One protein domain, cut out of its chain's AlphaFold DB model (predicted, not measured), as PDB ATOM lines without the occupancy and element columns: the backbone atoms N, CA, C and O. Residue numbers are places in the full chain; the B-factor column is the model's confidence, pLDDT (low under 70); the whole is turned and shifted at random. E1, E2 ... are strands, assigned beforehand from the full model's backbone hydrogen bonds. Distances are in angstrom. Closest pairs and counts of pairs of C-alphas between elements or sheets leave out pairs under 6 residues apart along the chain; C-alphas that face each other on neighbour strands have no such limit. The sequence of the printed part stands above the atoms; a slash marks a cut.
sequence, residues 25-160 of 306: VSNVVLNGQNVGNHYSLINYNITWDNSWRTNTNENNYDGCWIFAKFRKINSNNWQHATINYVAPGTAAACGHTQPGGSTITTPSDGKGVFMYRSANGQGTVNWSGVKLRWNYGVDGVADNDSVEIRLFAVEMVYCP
ATOM      1  N   VAL A  25     -45.582 -30.098  18.508       96.88
ATOM      2  CA  VAL A  25     -44.860 -30.403  19.748       96.88
ATOM      3  C   VAL A  25     -43.535 -29.647  19.771       96.88
ATOM      4  O   VAL A  25     -42.848 -29.530  18.761       96.88
ATOM      5  N   SER A  26     -43.163 -29.106  20.926       97.75
ATOM      6  CA  SER A  26     -41.924 -28.339  21.089       97.75
ATOM      7  C   SER A  26     -41.284 -28.584  22.451       97.75
ATOM      8  O   SER A  26     -41.904 -29.147  23.353       97.75
ATOM      9  N   ASN A  27     -40.024 -28.163  22.600       96.75
ATOM     10  CA  ASN A  27     -39.245 -28.304  23.836       96.75
ATOM     11  C   ASN A  27     -39.194 -29.749  24.361       96.75
ATOM     12  O   ASN A  27     -39.278 -29.980  25.567       96.75
ATOM     13  N   VAL A  28     -39.076 -30.715  23.442       97.88
ATOM     14  CA  VAL A  28     -38.999 -32.138  23.779       97.88
ATOM     15  C   VAL A  28     -37.665 -32.423  24.468       97.88
ATOM     16  O   VAL A  28     -36.606 -32.275  23.861       97.88
ATOM     17  N   VAL A  29     -37.704 -32.835  25.736       97.19
ATOM     18  CA  VAL A  29     -36.504 -33.166  26.519       97.19
ATOM     19  C   VAL A  29     -36.766 -34.300  27.508       97.19
ATOM     20  O   VAL A  29     -37.836 -34.390  28.114       97.19
ATOM     21  N   LEU A  30     -35.768 -35.163  27.702       97.50
ATOM     22  CA  LEU A  30     -35.780 -36.181  28.751       97.50
ATOM     23  C   LEU A  30     -35.203 -35.614  30.048       97.50
ATOM     24  O   LEU A  30     -34.099 -35.077  30.064       97.50
ATOM     25  N   ASN A  31     -35.938 -35.755  31.148       95.81
ATOM     26  CA  ASN A  31     -35.432 -35.473  32.491       95.81
ATOM     27  C   ASN A  31     -36.139 -36.357  33.533       95.81
ATOM     28  O   ASN A  31     -36.955 -37.208  33.182       95.81
ATOM     29  N   GLY A  32     -35.822 -36.170  34.818       96.19
ATOM     30  CA  GLY A  32     -36.524 -36.866  35.902       96.19
ATOM     31  C   GLY A  32     -36.320 -38.382  35.889       96.19
ATOM     32  O   GLY A  32     -37.250 -39.118  36.216       96.19
ATOM     33  N   GLN A  33     -35.130 -38.833  35.480       98.06
ATOM     34  CA  GLN A  33     -34.763 -40.246  35.471       98.06
ATOM     35  C   GLN A  33     -34.875 -40.843  36.879       98.06
ATOM     36  O   GLN A  33     -34.406 -40.264  37.861       98.06
ATOM     37  N   ASN A  34     -35.465 -42.030  36.959       98.31
ATOM     38  CA  ASN A  34     -35.506 -42.862  38.147       98.31
ATOM     39  C   ASN A  34     -34.875 -44.218  37.822       98.31
ATOM     40  O   ASN A  34     -35.509 -45.069  37.203       98.31
ATOM     41  N   VAL A  35     -33.641 -44.408  38.284       97.88
ATOM     42  CA  VAL A  35     -32.853 -45.630  38.056       97.88
ATOM     43  C   VAL A  35     -33.373 -46.840  38.833       97.88
ATOM     44  O   VAL A  35     -33.148 -47.968  38.429       97.88
ATOM     45  N   GLY A  36     -34.104 -46.637  39.935       97.69
ATOM     46  CA  GLY A  36     -34.666 -47.748  40.713       97.69
ATOM     47  C   GLY A  36     -35.888 -48.389  40.049       97.69
ATOM     48  O   GLY A  36     -36.134 -49.575  40.224       97.69
ATOM     49  N   ASN A  37     -36.647 -47.600  39.284       97.56
ATOM     50  CA  ASN A  37     -37.857 -48.037  38.581       97.56
ATOM     51  C   ASN A  37     -37.706 -48.016  37.048       97.56
ATOM     52  O   ASN A  37     -38.696 -48.203  36.341       97.56
ATOM     53  N   HIS A  38     -36.501 -47.731  36.548       98.25
ATOM     54  CA  HIS A  38     -36.128 -47.665  35.135       98.25
ATOM     55  C   HIS A  38     -37.095 -46.854  34.248       98.25
ATOM     56  O   HIS A  38     -37.590 -47.339  33.224       98.25
ATOM     57  N   TYR A  39     -37.382 -45.610  34.651       98.62
ATOM     58  CA  TYR A  39     -38.187 -44.677  33.853       98.62
ATOM     59  C   TYR A  39     -37.582 -43.273  33.780       98.62
ATOM     60  O   TYR A  39     -36.870 -42.839  34.683       98.62
ATOM     61  N   SER A  40     -37.934 -42.539  32.724       98.56
ATOM     62  CA  SER A  40     -37.645 -41.109  32.549       98.56
ATOM     63  C   SER A  40     -38.914 -40.367  32.130       98.56
ATOM     64  O   SER A  40     -39.907 -40.982  31.731       98.56
ATOM     65  N   LEU A  41     -38.904 -39.040  32.230       98.75
ATOM     66  CA  LEU A  41     -40.013 -38.190  31.809       98.75
ATOM     67  C   LEU A  41     -39.699 -37.526  30.467       98.75
ATOM     68  O   LEU A  41     -38.708 -36.807  30.338       98.75
ATOM     69  N   ILE A  42     -40.579 -37.728  29.489       98.75
ATOM     70  CA  ILE A  42     -40.608 -36.984  28.230       98.75
ATOM     71  C   ILE A  42     -41.352 -35.681  28.499       98.75
ATOM     72  O   ILE A  42     -42.569 -35.689  28.686       98.75
ATOM     73  N   ASN A  43     -40.619 -34.574  28.560       98.56
ATOM     74  CA  ASN A  43     -41.169 -33.244  28.791       98.56
ATOM     75  C   ASN A  43     -41.372 -32.567  27.446       98.56
ATOM     76  O   ASN A  43     -40.489 -32.665  26.600       98.56
ATOM     77  N   TYR A  44     -42.499 -31.891  27.258       98.69
ATOM     78  CA  TYR A  44     -42.781 -31.147  26.034       98.69
ATOM     79  C   TYR A  44     -43.868 -30.095  26.259       98.69
ATOM     80  O   TYR A  44     -44.574 -30.083  27.274       98.69
ATOM     81  N   ASN A  45     -44.007 -29.226  25.267       98.56
ATOM     82  CA  ASN A  45     -45.156 -28.357  25.077       98.56
ATOM     83  C   ASN A  45     -45.903 -28.799  23.817       98.56
ATOM     84  O   ASN A  45     -45.286 -29.322  22.886       98.56
ATOM     85  N   ILE A  46     -47.208 -28.554  23.770       98.25
ATOM     86  CA  ILE A  46     -48.046 -28.842  22.609       98.25
ATOM     87  C   ILE A  46     -49.012 -27.688  22.348       98.25
ATOM     88  O   ILE A  46     -49.573 -27.104  23.279       98.25
ATOM     89  N   THR A  47     -49.197 -27.366  21.074       97.81
ATOM     90  CA  THR A  47     -50.171 -26.382  20.599       97.81
ATOM     91  C   THR A  47     -50.879 -26.918  19.370       97.81
ATOM     92  O   THR A  47     -50.265 -27.645  18.593       97.81
ATOM     93  N   TRP A  48     -52.148 -26.564  19.206       96.19
ATOM     94  CA  TRP A  48     -52.893 -26.723  17.959       96.19
ATOM     95  C   TRP A  48     -54.089 -25.761  17.960       96.19
ATOM     96  O   TRP A  48     -54.599 -25.358  19.015       96.19
ATOM     97  N   ASP A  49     -54.492 -25.337  16.776       95.12
ATOM     98  CA  ASP A  49     -55.572 -24.395  16.532       95.12
ATOM     99  C   ASP A  49     -56.933 -25.088  16.505       95.12
ATOM    100  O   ASP A  49     -57.030 -26.308  16.433       95.12
ATOM    101  N   ASN A  50     -58.003 -24.291  16.588       94.19
ATOM    102  CA  ASN A  50     -59.401 -24.725  16.465       94.19
ATOM    103  C   ASN A  50     -59.741 -26.012  17.239       94.19
ATOM    104  O   ASN A  50     -60.505 -26.840  16.745       94.19
ATOM    105  N   SER A  51     -59.177 -26.198  18.433       96.25
ATOM    106  CA  SER A  51     -59.587 -27.287  19.313       96.25
ATOM    107  C   SER A  51     -61.014 -27.057  19.780       96.25
ATOM    108  O   SER A  51     -61.377 -25.909  20.034       96.25
ATOM    109  N   TRP A  52     -61.801 -28.115  19.956       96.25
ATOM    110  CA  TRP A  52     -63.142 -28.034  20.521       96.25
ATOM    111  C   TRP A  52     -63.464 -29.216  21.432       96.25
ATOM    112  O   TRP A  52     -62.965 -30.329  21.281       96.25
ATOM    113  N   ARG A  53     -64.379 -28.969  22.367       97.19
ATOM    114  CA  ARG A  53     -65.103 -30.005  23.093       97.19
ATOM    115  C   ARG A  53     -66.536 -29.566  23.340       97.19
ATOM    116  O   ARG A  53     -66.761 -28.472  23.859       97.19
ATOM    117  N   THR A  54     -67.481 -30.432  22.993       94.88
ATOM    118  CA  THR A  54     -68.910 -30.244  23.248       94.88
ATOM    119  C   THR A  54     -69.487 -31.475  23.940       94.88
ATOM    120  O   THR A  54     -69.032 -32.595  23.725       94.88
ATOM    121  N   ASN A  55     -70.500 -31.264  24.775       92.88
ATOM    122  CA  ASN A  55     -71.346 -32.327  25.320       92.88
ATOM    123  C   ASN A  55     -72.816 -32.188  24.889       92.88
ATOM    124  O   ASN A  55     -73.684 -32.897  25.395       92.88
ATOM    125  N   THR A  56     -73.095 -31.255  23.980       87.19
ATOM    126  CA  THR A  56     -74.397 -31.063  23.342       87.19
ATOM    127  C   THR A  56     -74.334 -31.575  21.910       87.19
ATOM    128  O   THR A  56     -73.284 -31.457  21.276       87.19
ATOM    129  N   ASN A  57     -75.457 -32.090  21.404       84.25
ATOM    130  CA  ASN A  57     -75.602 -32.663  20.062       84.25
ATOM    131  C   ASN A  57     -74.680 -33.871  19.832       84.25
ATOM    132  O   ASN A  57     -74.928 -34.934  20.395       84.25
ATOM    133  N   GLU A  58     -73.618 -33.703  19.044       86.00
ATOM    134  CA  GLU A  58     -72.718 -34.773  18.620       86.00
ATOM    135  C   GLU A  58     -71.906 -35.344  19.784       86.00
ATOM    136  O   GLU A  58     -71.385 -36.442  19.652       86.00
ATOM    137  N   ASN A  59     -71.793 -34.627  20.915       92.38
ATOM    138  CA  ASN A  59     -71.030 -35.047  22.103       92.38
ATOM    139  C   ASN A  59     -69.605 -35.535  21.752       92.38
ATOM    140  O   ASN A  59     -69.096 -36.510  22.312       92.38
ATOM    141  N   ASN A  60     -68.985 -34.862  20.782       95.12
ATOM    142  CA  ASN A  60     -67.657 -35.154  20.272       95.12
ATOM    143  C   ASN A  60     -66.655 -34.073  20.702       95.12
ATOM    144  O   ASN A  60     -67.000 -33.005  21.225       95.12
ATOM    145  N   TYR A  61     -65.379 -34.370  20.514       96.50
ATOM    146  CA  TYR A  61     -64.303 -33.433  20.799       96.50
ATOM    147  C   TYR A  61     -63.043 -33.828  20.059       96.50
ATOM    148  O   TYR A  61     -62.867 -34.989  19.694       96.50
ATOM    149  N   ASP A  62     -62.162 -32.860  19.859       97.25
ATOM    150  CA  ASP A  62     -60.859 -33.117  19.275       97.25
ATOM    151  C   ASP A  62     -59.784 -33.355  20.340       97.25
ATOM    152  O   ASP A  62     -59.955 -33.113  21.541       97.25
ATOM    153  N   GLY A  63     -58.660 -33.883  19.882       97.75
ATOM    154  CA  GLY A  63     -57.497 -34.163  20.699       97.75
ATOM    155  C   GLY A  63     -56.310 -34.556  19.842       97.75
ATOM    156  O   GLY A  63     -56.356 -34.500  18.618       97.75
ATOM    157  N   CYS A  64     -55.244 -34.990  20.497       98.25
ATOM    158  CA  CYS A  64     -54.060 -35.520  19.844       98.25
ATOM    159  C   CYS A  64     -53.767 -36.931  20.346       98.25
ATOM    160  O   CYS A  64     -53.776 -37.170  21.556       98.25
ATOM    161  N   TRP A  65     -53.456 -37.841  19.427       98.75
ATOM    162  CA  TRP A  65     -52.717 -39.057  19.733       98.75
ATOM    163  C   TRP A  65     -51.225 -38.731  19.755       98.75
ATOM    164  O   TRP A  65     -50.685 -38.238  18.767       98.75
ATOM    165  N   ILE A  66     -50.568 -38.968  20.888       98.81
ATOM    166  CA  ILE A  66     -49.169 -38.614  21.119       98.81
ATOM    167  C   ILE A  66     -48.384 -39.880  21.437       98.81
ATOM    168  O   ILE A  66     -48.694 -40.586  22.397       98.81
ATOM    169  N   PHE A  67     -47.327 -40.137  20.674       98.81
ATOM    170  CA  PHE A  67     -46.447 -41.290  20.861       98.81
ATOM    171  C   PHE A  67     -44.991 -40.897  20.614       98.81
ATOM    172  O   PHE A  67     -44.699 -39.871  19.995       98.81
ATOM    173  N   ALA A  68     -44.057 -41.703  21.120       98.62
ATOM    174  CA  ALA A  68     -42.635 -41.412  21.013       98.62
ATOM    175  C   ALA A  68     -41.857 -42.555  20.361       98.62
ATOM    176  O   ALA A  68     -42.091 -43.740  20.617       98.62
ATOM    177  N   LYS A  69     -40.884 -42.171  19.540       98.06
ATOM    178  CA  LYS A  69     -39.849 -43.053  19.010       98.06
ATOM    179  C   LYS A  69     -38.524 -42.712  19.655       98.06
ATOM    180  O   LYS A  69     -38.227 -41.542  19.880       98.06
ATOM    181  N   PHE A  70     -37.713 -43.722  19.921       97.50
ATOM    182  CA  PHE A  70     -36.371 -43.525  20.445       97.50
ATOM    183  C   PHE A  70     -35.366 -44.407  19.712       97.50
ATOM    184  O   PHE A  70     -35.727 -45.415  19.109       97.50
ATOM    185  N   ARG A  71     -34.093 -44.038  19.793       95.38
ATOM    186  CA  ARG A  71     -32.969 -44.903  19.433       95.38
ATOM    187  C   ARG A  71     -31.803 -44.636  20.368       95.38
ATOM    188  O   ARG A  71     -31.629 -43.512  20.834       95.38
ATOM    189  N   LYS A  72     -30.980 -45.646  20.630       95.06
ATOM    190  CA  LYS A  72     -29.692 -45.441  21.311       95.06
ATOM    191  C   LYS A  72     -28.759 -44.658  20.384       95.06
ATOM    192  O   LYS A  72     -28.792 -44.886  19.180       95.06
ATOM    193  N   ILE A  73     -27.922 -43.762  20.911       91.44
ATOM    194  CA  ILE A  73     -27.057 -42.888  20.082       91.44
ATOM    195  C   ILE A  73     -26.101 -43.687  19.173       91.44
ATOM    196  O   ILE A  73     -25.720 -43.229  18.102       91.44
ATOM    197  N   ASN A  74     -25.738 -44.904  19.572       88.62
ATOM    198  CA  ASN A  74     -24.894 -45.825  18.809       88.62
ATOM    199  C   ASN A  74     -25.685 -46.811  17.927       88.62
ATOM    200  O   ASN A  74     -25.119 -47.788  17.438       88.62
ATOM    201  N   SER A  75     -26.985 -46.585  17.737       88.94
ATOM    202  CA  SER A  75     -27.878 -47.435  16.959       88.94
ATOM    203  C   SER A  75     -28.636 -46.611  15.927       88.94
ATOM    204  O   SER A  75     -29.077 -45.497  16.194       88.94
ATOM    205  N   ASN A  76     -28.854 -47.195  14.752       85.38
ATOM    206  CA  ASN A  76     -29.741 -46.624  13.740       85.38
ATOM    207  C   ASN A  76     -31.183 -47.141  13.856       85.38
ATOM    208  O   ASN A  76     -32.048 -46.662  13.129       85.38
ATOM    209  N   ASN A  77     -31.437 -48.089  14.767       90.69
ATOM    210  CA  ASN A  77     -32.737 -48.726  14.933       90.69
ATOM    211  C   ASN A  77     -33.663 -47.879  15.807       90.69
ATOM    212  O   ASN A  77     -33.432 -47.733  17.010       90.69
ATOM    213  N   TRP A  78     -34.717 -47.357  15.186       95.25
ATOM    214  CA  TRP A  78     -35.797 -46.655  15.865       95.25
ATOM    215  C   TRP A  78     -36.793 -47.642  16.473       95.25
ATOM    216  O   TRP A  78     -37.298 -48.548  15.811       95.25
ATOM    217  N   GLN A  79     -37.118 -47.428  17.742       96.19
ATOM    218  CA  GLN A  79     -38.018 -48.255  18.535       96.19
ATOM    219  C   GLN A  79     -39.175 -47.414  19.082       96.19
ATOM    220  O   GLN A  79     -39.086 -46.191  19.184       96.19
ATOM    221  N   HIS A  80     -40.286 -48.072  19.410       98.12
ATOM    222  CA  HIS A  80     -41.455 -47.431  20.007       98.12
ATOM    223  C   HIS A  80     -41.289 -47.361  21.534       98.12
ATOM    224  O   HIS A  80     -41.023 -48.386  22.153       98.12
ATOM    225  N   ALA A  81     -41.453 -46.178  22.130       98.44
ATOM    226  CA  ALA A  81     -41.334 -45.971  23.574       98.44
ATOM    227  C   ALA A  81     -42.563 -46.497  24.338       98.44
ATOM    228  O   ALA A  81     -43.692 -46.116  24.038       98.44
ATOM    229  N   THR A  82     -42.361 -47.323  25.363       98.62
ATOM    230  CA  THR A  82     -43.440 -47.821  26.223       98.62
ATOM    231  C   THR A  82     -43.807 -46.786  27.290       98.62
ATOM    232  O   THR A  82     -43.127 -46.612  28.310       98.62
ATOM    233  N   ILE A  83     -44.908 -46.077  27.055       98.75
ATOM    234  CA  ILE A  83     -45.500 -45.125  27.989       98.75
ATOM    235  C   ILE A  83     -46.162 -45.885  29.137       98.75
ATOM    236  O   ILE A  83     -46.866 -46.873  28.942       98.75
ATOM    237  N   ASN A  84     -45.914 -45.432  30.363       98.69
ATOM    238  CA  ASN A  84     -46.421 -46.097  31.552       98.69
ATOM    239  C   ASN A  84     -47.954 -46.101  31.574       98.69
ATOM    240  O   ASN A  84     -48.573 -45.044  31.484       98.69
ATOM    241  N   TYR A  85     -48.541 -47.276  31.782       98.56
ATOM    242  CA  TYR A  85     -49.971 -47.455  31.987       98.56
ATOM    243  C   TYR A  85     -50.234 -48.064  33.363       98.56
ATOM    244  O   TYR A  85     -49.637 -49.070  33.742       98.56
ATOM    245  N   VAL A  86     -51.169 -47.465  34.092       98.50
ATOM    246  CA  VAL A  86     -51.775 -48.034  35.297       98.50
ATOM    247  C   VAL A  86     -53.268 -47.765  35.202       98.50
ATOM    248  O   VAL A  86     -53.664 -46.618  34.992       98.50
ATOM    249  N   ALA A  87     -54.101 -48.798  35.355       97.50
ATOM    250  CA  ALA A  87     -55.554 -48.643  35.308       97.50
ATOM    251  C   ALA A  87     -56.018 -47.563  36.315       97.50
ATOM    252  O   ALA A  87     -55.566 -47.579  37.462       97.50
ATOM    253  N   PRO A  88     -56.892 -46.615  35.920       97.38
ATOM    254  CA  PRO A  88     -57.703 -46.597  34.695       97.38
ATOM    255  C   PRO A  88     -57.080 -45.829  33.506       97.38
ATOM    256  O   PRO A  88     -57.801 -45.392  32.617       97.38
ATOM    257  N   GLY A  89     -55.765 -45.602  33.487       98.31
ATOM    258  CA  GLY A  89     -55.080 -44.891  32.399       98.31
ATOM    259  C   GLY A  89     -55.065 -43.368  32.546       98.31
ATOM    260  O   GLY A  89     -54.644 -42.667  31.633       98.31
ATOM    261  N   THR A  90     -55.521 -42.822  33.678       98.62
ATOM    262  CA  THR A  90     -55.458 -41.372  33.945       98.62
ATOM    263  C   THR A  90     -54.014 -40.899  34.099       98.62
ATOM    264  O   THR A  90     -53.198 -41.624  34.670       98.62
ATOM    265  N   ALA A  91     -53.731 -39.646  33.730       98.50
ATOM    266  CA  ALA A  91     -52.417 -39.026  33.916       98.50
ATOM    267  C   ALA A  91     -51.804 -39.274  35.306       98.50
ATOM    268  O   ALA A  91     -50.659 -39.706  35.405       98.50
ATOM    269  N   ALA A  92     -52.580 -39.059  36.376       98.19
ATOM    270  CA  ALA A  92     -52.112 -39.237  37.750       98.19
ATOM    271  C   ALA A  92     -51.718 -40.694  38.054       98.19
ATOM    272  O   ALA A  92     -50.616 -40.936  38.541       98.19
ATOM    273  N   ALA A  93     -52.578 -41.664  37.716       98.31
ATOM    274  CA  ALA A  93     -52.291 -43.091  37.913       98.31
ATOM    275  C   ALA A  93     -51.046 -43.539  37.130       98.31
ATOM    276  O   ALA A  93     -50.210 -44.284  37.638       98.31
ATOM    277  N   CYS A  94     -50.885 -43.029  35.909       98.56
ATOM    278  CA  CYS A  94     -49.764 -43.349  35.037       98.56
ATOM    279  C   CYS A  94     -48.471 -42.580  35.377       98.56
ATOM    280  O   CYS A  94     -47.441 -42.799  34.733       98.56
ATOM    281  N   GLY A  95     -48.474 -41.700  36.385       98.25
ATOM    282  CA  GLY A  95     -47.307 -40.892  36.756       98.25
ATOM    283  C   GLY A  95     -46.929 -39.849  35.698       98.25
ATOM    284  O   GLY A  95     -45.753 -39.533  35.525       98.25
ATOM    285  N   HIS A  96     -47.911 -39.359  34.947       98.50
ATOM    286  CA  HIS A  96     -47.776 -38.268  33.987       98.50
ATOM    287  C   HIS A  96     -48.068 -36.917  34.657       98.50
ATOM    288  O   HIS A  96     -48.687 -36.839  35.717       98.50
ATOM    289  N   THR A  97     -47.651 -35.826  34.019       98.50
ATOM    290  CA  THR A  97     -48.074 -34.461  34.359       98.50
ATOM    291  C   THR A  97     -48.876 -33.899  33.195       98.50
ATOM    292  O   THR A  97     -48.359 -33.818  32.083       98.50
ATOM    293  N   GLN A  98     -50.121 -33.501  33.458       97.50
ATOM    294  CA  GLN A  98     -50.982 -32.825  32.489       97.50
ATOM    295  C   GLN A  98     -51.214 -31.366  32.930       97.50
ATOM    296  O   GLN A  98     -51.471 -31.131  34.116       97.50
ATOM    297  N   PRO A  99     -51.133 -30.378  32.026       97.81
ATOM    298  CA  PRO A  99     -51.443 -28.987  32.342       97.81
ATOM    299  C   PRO A  99     -52.923 -28.757  32.651       97.81
ATOM    300  O   PRO A  99     -53.801 -29.509  32.211       97.81
ATOM    301  N   GLY A 100     -53.213 -27.673  33.371       97.81
ATOM    302  CA  GLY A 100     -54.582 -27.239  33.637       97.81
ATOM    303  C   GLY A 100     -55.369 -27.046  32.337       97.81
ATOM    304  O   GLY A 100     -54.851 -26.517  31.357       97.81
ATOM    305  N   GLY A 101     -56.619 -27.505  32.315       97.19
ATOM    306  CA  GLY A 101     -57.463 -27.433  31.122       97.19
ATOM    307  C   GLY A 101     -57.287 -28.594  30.139       97.19
ATOM    308  O   GLY A 101     -58.132 -28.734  29.256       97.19
ATOM    309  N   SER A 102     -56.295 -29.471  30.324       98.44
ATOM    310  CA  SER A 102     -56.089 -30.685  29.525       98.44
ATOM    311  C   SER A 102     -56.448 -31.973  30.273       98.44
ATOM    312  O   SER A 102     -56.544 -32.012  31.501       98.44
ATOM    313  N   THR A 103     -56.652 -33.048  29.526       98.62
ATOM    314  CA  THR A 103     -56.761 -34.424  30.011       98.62
ATOM    315  C   THR A 103     -55.828 -35.304  29.196       98.62
ATOM    316  O   THR A 103     -55.810 -35.183  27.977       98.62
ATOM    317  N   ILE A 104     -55.077 -36.179  29.869       98.81
ATOM    318  CA  ILE A 104     -54.259 -37.236  29.271       98.81
ATOM    319  C   ILE A 104     -54.816 -38.595  29.699       98.81
ATOM    320  O   ILE A 104     -54.991 -38.854  30.896       98.81
ATOM    321  N   THR A 105     -55.052 -39.466  28.718       98.50
ATOM    322  CA  THR A 105     -55.446 -40.864  28.929       98.50
ATOM    323  C   THR A 105     -54.531 -41.811  28.165       98.50
ATOM    324  O   THR A 105     -54.377 -41.677  26.951       98.50
ATOM    325  N   THR A 106     -53.970 -42.788  28.869       98.62
ATOM    326  CA  THR A 106     -53.082 -43.820  28.322       98.62
ATOM    327  C   THR A 106     -53.882 -45.104  28.086       98.62
ATOM    328  O   THR A 106     -54.459 -45.623  29.047       98.62
ATOM    329  N   PRO A 107     -53.936 -45.640  26.853       97.81
ATOM    330  CA  PRO A 107     -54.471 -46.977  26.605       97.81
ATOM    331  C   PRO A 107     -53.640 -48.064  27.299       97.81
ATOM    332  O   PRO A 107     -52.472 -47.864  27.634       97.81
ATOM    333  N   SER A 108     -54.232 -49.242  27.503       97.44
ATOM    334  CA  SER A 108     -53.595 -50.339  28.246       97.44
ATOM    335  C   SER A 108     -52.358 -50.941  27.574       97.44
ATOM    336  O   SER A 108     -51.604 -51.652  28.232       97.44
ATOM    337  N   ASP A 109     -52.153 -50.684  26.282       97.12
ATOM    338  CA  ASP A 109     -50.962 -51.115  25.543       97.12
ATOM    339  C   ASP A 109     -49.717 -50.250  25.825       97.12
ATOM    340  O   ASP A 109     -48.598 -50.661  25.505       97.12
ATOM    341  N   GLY A 110     -49.894 -49.068  26.427       98.19
ATOM    342  CA  GLY A 110     -48.816 -48.128  26.714       98.19
ATOM    343  C   GLY A 110     -48.081 -47.617  25.469       98.19
ATOM    344  O   GLY A 110     -46.912 -47.253  25.575       98.19
ATOM    345  N   LYS A 111     -48.703 -47.605  24.282       98.25
ATOM    346  CA  LYS A 111     -48.051 -47.176  23.022       98.25
ATOM    347  C   LYS A 111     -48.299 -45.716  22.647       98.25
ATOM    348  O   LYS A 111     -48.007 -45.275  21.545       98.25
ATOM    349  N   GLY A 112     -48.806 -44.936  23.587       98.50
ATOM    350  CA  GLY A 112     -49.037 -43.513  23.417       98.50
ATOM    351  C   GLY A 112     -50.105 -43.033  24.378       98.50
ATOM    352  O   GLY A 112     -50.493 -43.744  25.308       98.50
ATOM    353  N   VAL A 113     -50.567 -41.809  24.170       98.88
ATOM    354  CA  VAL A 113     -51.636 -41.205  24.958       98.88
ATOM    355  C   VAL A 113     -52.562 -40.387  24.075       98.88
ATOM    356  O   VAL A 113     -52.126 -39.769  23.107       98.88
ATOM    357  N   PHE A 114     -53.830 -40.310  24.463       98.75
ATOM    358  CA  PHE A 114     -54.715 -39.252  23.988       98.75
ATOM    359  C   PHE A 114     -54.594 -38.039  24.906       98.75
ATOM    360  O   PHE A 114     -54.653 -38.191  26.128       98.75
ATOM    361  N   MET A 115     -54.465 -36.848  24.325       98.69
ATOM    362  CA  MET A 115     -54.487 -35.571  25.037       98.69
ATOM    363  C   MET A 115     -55.543 -34.637  24.440       98.69
ATOM    364  O   MET A 115     -55.546 -34.403  23.238       98.69
ATOM    365  N   TYR A 116     -56.446 -34.103  25.260       98.44
ATOM    366  CA  TYR A 116     -57.586 -33.292  24.803       98.44
ATOM    367  C   TYR A 116     -58.069 -32.319  25.884       98.44
ATOM    368  O   TYR A 116     -57.604 -32.355  27.026       98.44
ATOM    369  N   ARG A 117     -58.997 -31.414  25.546       98.19
ATOM    370  CA  ARG A 117     -59.557 -30.444  26.507       98.19
ATOM    371  C   ARG A 117     -60.292 -31.163  27.634       98.19
ATOM    372  O   ARG A 117     -61.131 -32.020  27.386       98.19
ATOM    373  N   SER A 118     -60.050 -30.769  28.880       97.44
ATOM    374  CA  SER A 118     -60.721 -31.343  30.063       97.44
ATOM    375  C   SER A 118     -62.178 -30.902  30.248       97.44
ATOM    376  O   SER A 118     -62.925 -31.563  30.964       97.44
ATOM    377  N   ALA A 119     -62.594 -29.819  29.590       97.06
ATOM    378  CA  ALA A 119     -63.937 -29.255  29.674       97.06
ATOM    379  C   ALA A 119     -64.391 -28.725  28.307       97.06
ATOM    380  O   ALA A 119     -63.564 -28.538  27.410       97.06
ATOM    381  N   ASN A 120     -65.696 -28.478  28.166       97.00
ATOM    382  CA  ASN A 120     -66.256 -27.867  26.966       97.00
ATOM    383  C   ASN A 120     -65.604 -26.516  26.672       97.00
ATOM    384  O   ASN A 120     -65.334 -25.727  27.579       97.00
ATOM    385  N   GLY A 121     -65.401 -26.236  25.395       95.75
ATOM    386  CA  GLY A 121     -64.800 -24.992  24.943       95.75
ATOM    387  C   GLY A 121     -64.199 -25.145  23.562       95.75
ATOM    388  O   GLY A 121     -64.127 -26.251  23.035       95.75
ATOM    389  N   GLN A 122     -63.761 -24.028  22.993       95.88
ATOM    390  CA  GLN A 122     -63.173 -23.992  21.661       95.88
ATOM    391  C   GLN A 122     -62.010 -22.998  21.568       95.88
ATOM    392  O   GLN A 122     -61.862 -22.133  22.433       95.88
ATOM    393  N   GLY A 123     -61.214 -23.113  20.507       95.25
ATOM    394  CA  GLY A 123     -60.113 -22.210  20.162       95.25
ATOM    395  C   GLY A 123     -58.750 -22.895  20.202       95.25
ATOM    396  O   GLY A 123     -58.658 -24.111  20.362       95.25
ATOM    397  N   THR A 124     -57.677 -22.119  20.091       96.19
ATOM    398  CA  THR A 124     -56.309 -22.642  20.196       96.19
ATOM    399  C   THR A 124     -56.055 -23.214  21.592       96.19
ATOM    400  O   THR A 124     -56.485 -22.658  22.611       96.19
ATOM    401  N   VAL A 125     -55.367 -24.348  21.646       95.88
ATOM    402  CA  VAL A 125     -54.755 -24.862  22.873       95.88
ATOM    403  C   VAL A 125     -53.266 -24.580  22.834       95.88
ATOM    404  O   VAL A 125     -52.629 -24.710  21.800       95.88
ATOM    405  N   ASN A 126     -52.714 -24.191  23.976       97.06
ATOM    406  CA  ASN A 126     -51.286 -23.977  24.151       97.06
ATOM    407  C   ASN A 126     -50.928 -24.445  25.558       97.06
ATOM    408  O   ASN A 126     -51.181 -23.753  26.548       97.06
ATOM    409  N   TRP A 127     -50.421 -25.667  25.645       98.19
ATOM    410  CA  TRP A 127     -50.130 -26.334  26.902       98.19
ATOM    411  C   TRP A 127     -48.639 -26.578  27.034       98.19
ATOM    412  O   TRP A 127     -47.989 -27.117  26.140       98.19
ATOM    413  N   SER A 128     -48.098 -26.199  28.186       98.12
ATOM    414  CA  SER A 128     -46.680 -26.309  28.493       98.12
ATOM    415  C   SER A 128     -46.429 -27.155  29.731       98.12
ATOM    416  O   SER A 128     -47.292 -27.291  30.598       98.12
ATOM    417  N   GLY A 129     -45.233 -27.739  29.817       96.94
ATOM    418  CA  GLY A 129     -44.836 -28.553  30.967       96.94
ATOM    419  C   GLY A 129     -45.556 -29.901  31.049       96.94
ATOM    420  O   GLY A 129     -45.712 -30.444  32.145       96.94
ATOM    421  N   VAL A 130     -45.990 -30.444  29.907       98.62
ATOM    422  CA  VAL A 130     -46.518 -31.808  29.832       98.62
ATOM    423  C   VAL A 130     -45.383 -32.786  30.110       98.62
ATOM    424  O   VAL A 130     -44.268 -32.583  29.627       98.62
ATOM    425  N   LYS A 131     -45.646 -33.846  30.881       98.69
ATOM    426  CA  LYS A 131     -44.660 -34.902  31.155       98.69
ATOM    427  C   LYS A 131     -45.278 -36.277  30.984       98.69
ATOM    428  O   LYS A 131     -46.207 -36.618  31.712       98.69
ATOM    429  N   LEU A 132     -44.731 -37.083  30.081       98.81
ATOM    430  CA  LEU A 132     -45.100 -38.490  29.932       98.81
ATOM    431  C   LEU A 132     -44.025 -39.378  30.539       98.81
ATOM    432  O   LEU A 132     -42.837 -39.182  30.301       98.81
ATOM    433  N   ARG A 133     -44.447 -40.366  31.325       98.69
ATOM    434  CA  ARG A 133     -43.542 -41.346  31.921       98.69
ATOM    435  C   ARG A 133     -43.243 -42.425  30.893       98.69
ATOM    436  O   ARG A 133     -44.132 -43.200  30.550       98.69
ATOM    437  N   TRP A 134     -41.995 -42.487  30.454       98.81
ATOM    438  CA  TRP A 134     -41.476 -43.536  29.589       98.81
ATOM    439  C   TRP A 134     -40.716 -44.565  30.425       98.81
ATOM    440  O   TRP A 134     -39.715 -44.236  31.065       98.81
ATOM    441  N   ASN A 135     -41.191 -45.811  30.421       98.44
ATOM    442  CA  ASN A 135     -40.557 -46.930  31.118       98.44
ATOM    443  C   ASN A 135     -39.419 -47.511  30.265       98.44
ATOM    444  O   ASN A 135     -39.526 -48.625  29.757       98.44
ATOM    445  N   TYR A 136     -38.333 -46.754  30.100       98.44
ATOM    446  CA  TYR A 136     -37.223 -47.112  29.210       98.44
ATOM    447  C   TYR A 136     -36.615 -48.496  29.499       98.44
ATOM    448  O   TYR A 136     -36.134 -49.155  28.577       98.44
ATOM    449  N   GLY A 137     -36.666 -48.972  30.753       98.06
ATOM    450  CA  GLY A 137     -36.164 -50.301  31.113       98.06
ATOM    451  C   GLY A 137     -36.942 -51.438  30.448       98.06
ATOM    452  O   GLY A 137     -36.353 -52.454  30.087       98.06
ATOM    453  N   VAL A 138     -38.246 -51.248  30.210       97.50
ATOM    454  CA  VAL A 138     -39.093 -52.208  29.474       97.50
ATOM    455  C   VAL A 138     -38.659 -52.309  28.012       97.50
ATOM    456  O   VAL A 138     -38.748 -53.379  27.415       97.50
ATOM    457  N   ASP A 139     -38.123 -51.223  27.454       97.50
ATOM    458  CA  ASP A 139     -37.664 -51.169  26.067       97.50
ATOM    459  C   ASP A 139     -36.173 -51.536  25.911       97.50
ATOM    460  O   ASP A 139     -35.581 -51.345  24.845       97.50
ATOM    461  N   GLY A 140     -35.548 -52.077  26.966       96.31
ATOM    462  CA  GLY A 140     -34.167 -52.568  26.934       96.31
ATOM    463  C   GLY A 140     -33.101 -51.466  26.908       96.31
ATOM    464  O   GLY A 140     -31.983 -51.696  26.434       96.31
ATOM    465  N   VAL A 141     -33.433 -50.266  27.382       97.44
ATOM    466  CA  VAL A 141     -32.480 -49.166  27.588       97.44
ATOM    467  C   VAL A 141     -31.894 -49.285  28.997       97.44
ATOM    468  O   VAL A 141     -32.639 -49.392  29.970       97.44
ATOM    469  N   ALA A 142     -30.567 -49.304  29.119       97.00
ATOM    470  CA  ALA A 142     -29.892 -49.316  30.417       97.00
ATOM    471  C   ALA A 142     -29.856 -47.908  31.033       97.00
ATOM    472  O   ALA A 142     -29.929 -46.910  30.321       97.00
ATOM    473  N   ASP A 143     -29.688 -47.807  32.353       97.19
ATOM    474  CA  ASP A 143     -29.716 -46.515  33.060       97.19
ATOM    475  C   ASP A 143     -28.638 -45.522  32.585       97.19
ATOM    476  O   ASP A 143     -28.812 -44.311  32.711       97.19
ATOM    477  N   ASN A 144     -27.531 -46.026  32.035       95.62
ATOM    478  CA  ASN A 144     -26.413 -45.245  31.507       95.62
ATOM    479  C   ASN A 144     -26.388 -45.148  29.970       95.62
ATOM    480  O   ASN A 144     -25.432 -44.594  29.422       95.62
ATOM    481  N   ASP A 145     -27.393 -45.686  29.274       95.69
ATOM    482  CA  ASP A 145     -27.503 -45.537  27.825       95.69
ATOM    483  C   ASP A 145     -27.912 -44.102  27.470       95.69
ATOM    484  O   ASP A 145     -28.843 -43.529  28.038       95.69
ATOM    485  N   SER A 146     -27.266 -43.544  26.448       94.94
ATOM    486  CA  SER A 146     -27.707 -42.294  25.830       94.94
ATOM    487  C   SER A 146     -28.637 -42.580  24.655       94.94
ATOM    488  O   SER A 146     -28.345 -43.432  23.807       94.94
ATOM    489  N   VAL A 147     -29.732 -41.825  24.563       96.69
ATOM    490  CA  VAL A 147     -30.766 -42.004  23.538       96.69
ATOM    491  C   VAL A 147     -31.129 -40.688  22.854       96.69
ATOM    492  O   VAL A 147     -31.076 -39.619  23.457       96.69
ATOM    493  N   GLU A 148     -31.540 -40.786  21.595       95.44
ATOM    494  CA  GLU A 148     -32.319 -39.760  20.905       95.44
ATOM    495  C   GLU A 148     -33.801 -40.119  21.031       95.44
ATOM    496  O   GLU A 148     -34.168 -41.287  20.885       95.44
ATOM    497  N   ILE A 149     -34.651 -39.120  21.276       96.25
ATOM    498  CA  ILE A 149     -36.104 -39.279  21.309       96.25
ATOM    499  C   ILE A 149     -36.773 -38.309  20.338       96.25
ATOM    500  O   ILE A 149     -36.374 -37.151  20.225       96.25
ATOM    501  N   ARG A 150     -37.814 -38.784  19.657       97.12
ATOM    502  CA  ARG A 150     -38.713 -37.987  18.824       97.12
ATOM    503  C   ARG A 150     -40.139 -38.213  19.291       97.12
ATOM    504  O   ARG A 150     -40.560 -39.354  19.477       97.12
ATOM    505  N   LEU A 151     -40.854 -37.119  19.510       98.38
ATOM    506  CA  LEU A 151     -42.252 -37.125  19.912       98.38
ATOM    507  C   LEU A 151     -43.096 -36.737  18.701       98.38
ATOM    508  O   LEU A 151     -42.770 -35.768  18.022       98.38
ATOM    509  N   PHE A 152     -44.170 -37.477  18.463       98.50
ATOM    510  CA  PHE A 152     -45.107 -37.235  17.376       98.50
ATOM    511  C   PHE A 152     -46.493 -36.994  17.953       98.50
ATOM    512  O   PHE A 152     -46.858 -37.590  18.968       98.50
ATOM    513  N   ALA A 153     -47.254 -36.126  17.296       97.94
ATOM    514  CA  ALA A 153     -48.649 -35.876  17.607       97.94
ATOM    515  C   ALA A 153     -49.471 -35.973  16.319       97.94
ATOM    516  O   ALA A 153     -49.090 -35.422  15.290       97.94
ATOM    517  N   VAL A 154     -50.586 -36.693  16.386       97.56
ATOM    518  CA  VAL A 154     -51.567 -36.819  15.307       97.56
ATOM    519  C   VAL A 154     -52.871 -36.240  15.816       97.56
ATOM    520  O   VAL A 154     -53.330 -36.631  16.887       97.56
ATOM    521  N   GLU A 155     -53.463 -35.309  15.079       96.50
ATOM    522  CA  GLU A 155     -54.762 -34.750  15.443       96.50
ATOM    523  C   GLU A 155     -55.866 -35.781  15.235       96.50
ATOM    524  O   GLU A 155     -55.971 -36.411  14.181       96.50
ATOM    525  N   MET A 156     -56.703 -35.938  16.251       97.12
ATOM    526  CA  MET A 156     -57.757 -36.937  16.309       97.12
ATOM    527  C   MET A 156     -59.086 -36.285  16.682       97.12
ATOM    528  O   MET A 156     -59.128 -35.248  17.347       97.12
ATOM    529  N   VAL A 157     -60.179 -36.944  16.321       96.50
ATOM    530  CA  VAL A 157     -61.528 -36.631  16.791       96.50
ATOM    531  C   VAL A 157     -62.082 -37.843  17.522       96.50
ATOM    532  O   VAL A 157     -61.987 -38.973  17.048       96.50
ATOM    533  N   TYR A 158     -62.643 -37.609  18.703       97.19
ATOM    534  CA  TYR A 158     -63.385 -38.610  19.448       97.19
ATOM    535  C   TYR A 158     -64.807 -38.694  18.904       97.19
ATOM    536  O   TYR A 158     -65.609 -37.784  19.111       97.19
ATOM    537  N   CYS A 159     -65.125 -39.798  18.243       95.69
ATOM    538  CA  CYS A 159     -66.476 -40.153  17.844       95.69
ATOM    539  C   CYS A 159     -67.124 -40.982  18.964       95.69
ATOM    540  O   CYS A 159     -66.645 -42.084  19.261       95.69
ATOM    541  N   PRO A 160     -68.187 -40.485  19.621       95.50
ATOM    542  CA  PRO A 160     -68.782 -41.181  20.750       95.50
ATOM    543  C   PRO A 160     -69.484 -42.470  20.331       95.50
ATOM    544  O   PRO A 160     -69.860 -42.687  19.176       95.50
TER     545      PRO A 160
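Overview. This is residues 25 to 160 of the 306 residues of an uncharacterized protein of Bacteroidetes bacterium OLB11 (UniProt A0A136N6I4). Two strongly twisted antiparallel sheets, E1 E2 E6 and E4 E5 E3 E7, lie partly face to face as an elongated sandwich, with the long strands E3 and E7 running along its length. The short hairpin of E4 and E5 extends the second sheet beside E3, and the long link of residues 73 to 101, with no named element, runs from the end of E3 to E4, its residues 79 to 80 paired with residues 69 to 70 of E3. The printed part has 136 residues with seven named strands, E1 to E7 in chain order, and no named helix; the class is all strand. The whole is compact, with a radius of gyration of the C-alphas of 15.4 A and spans of 51 by 28 by 23 A.

Along the chain. E1, residues 25 to 34, begins with C-alpha 25 at (-44.860, -30.403, 19.748) and is 24.1 A long from first to last C-alpha. E2, residues 39 to 53, is 32.5 A long and bends by 104 degrees at residue 50. E3, residues 61 to 72, is 36.6 A long and ends with C-alpha 72 at (-29.692, -45.441, 21.311). E4 is residues 102 to 105 and E5 is residues 113 to 117. E6, residues 121 to 134, is 30.2 A long and bends by 88 degrees at residue 124. E7, residues 147 to 159, is 36.2 A long and ends with C-alpha 159 at (-66.476, -40.153, 17.844).

Arrangement. The larger sheet runs E4, E5, E3, E7, with E4 and E7 as edge strands. Within hydrogen-bond range are N 103 and O 116 across E4 and E5, 2.8 A apart, N 64 and O 115 across E5 and E3, 2.8 A apart, and N 65 and O 154 across E3 and E7, 2.8 A apart. Residues 69 to 70 of E3 also pair, antiparallel, with residues 79 to 80. The other sheet runs E1, E2, E6, with E1 and E2 a hairpin. N 29 and O 43 are 2.9 A apart across E1 and E2, and N 42 and O 132 are 2.8 A apart across E2 and E6. Between the sheets, the closest C-alphas of E2 and E3 are those of Arg 53 and Tyr 61, 4.2 A apart. The closest of E1 and E7 are those of Val 25 and Ala 153, 7.0 A apart. E2 and E7 are near each other, as are E3 and E6. E5 and E6 meet only through their link. Among the pairs that are apart are E1 and E3, and E4 and E7.

Size, cuts and confidence. The two C-alphas farthest apart, those of Asn 57 and Asn 74, are 52.4 A apart. The printed part has no cut. The links E3 to E4, with 29 residues, and E6 to E7, with 12, are long. The mean pLDDT of the printed part is 96.9, and no printed residue is under 70.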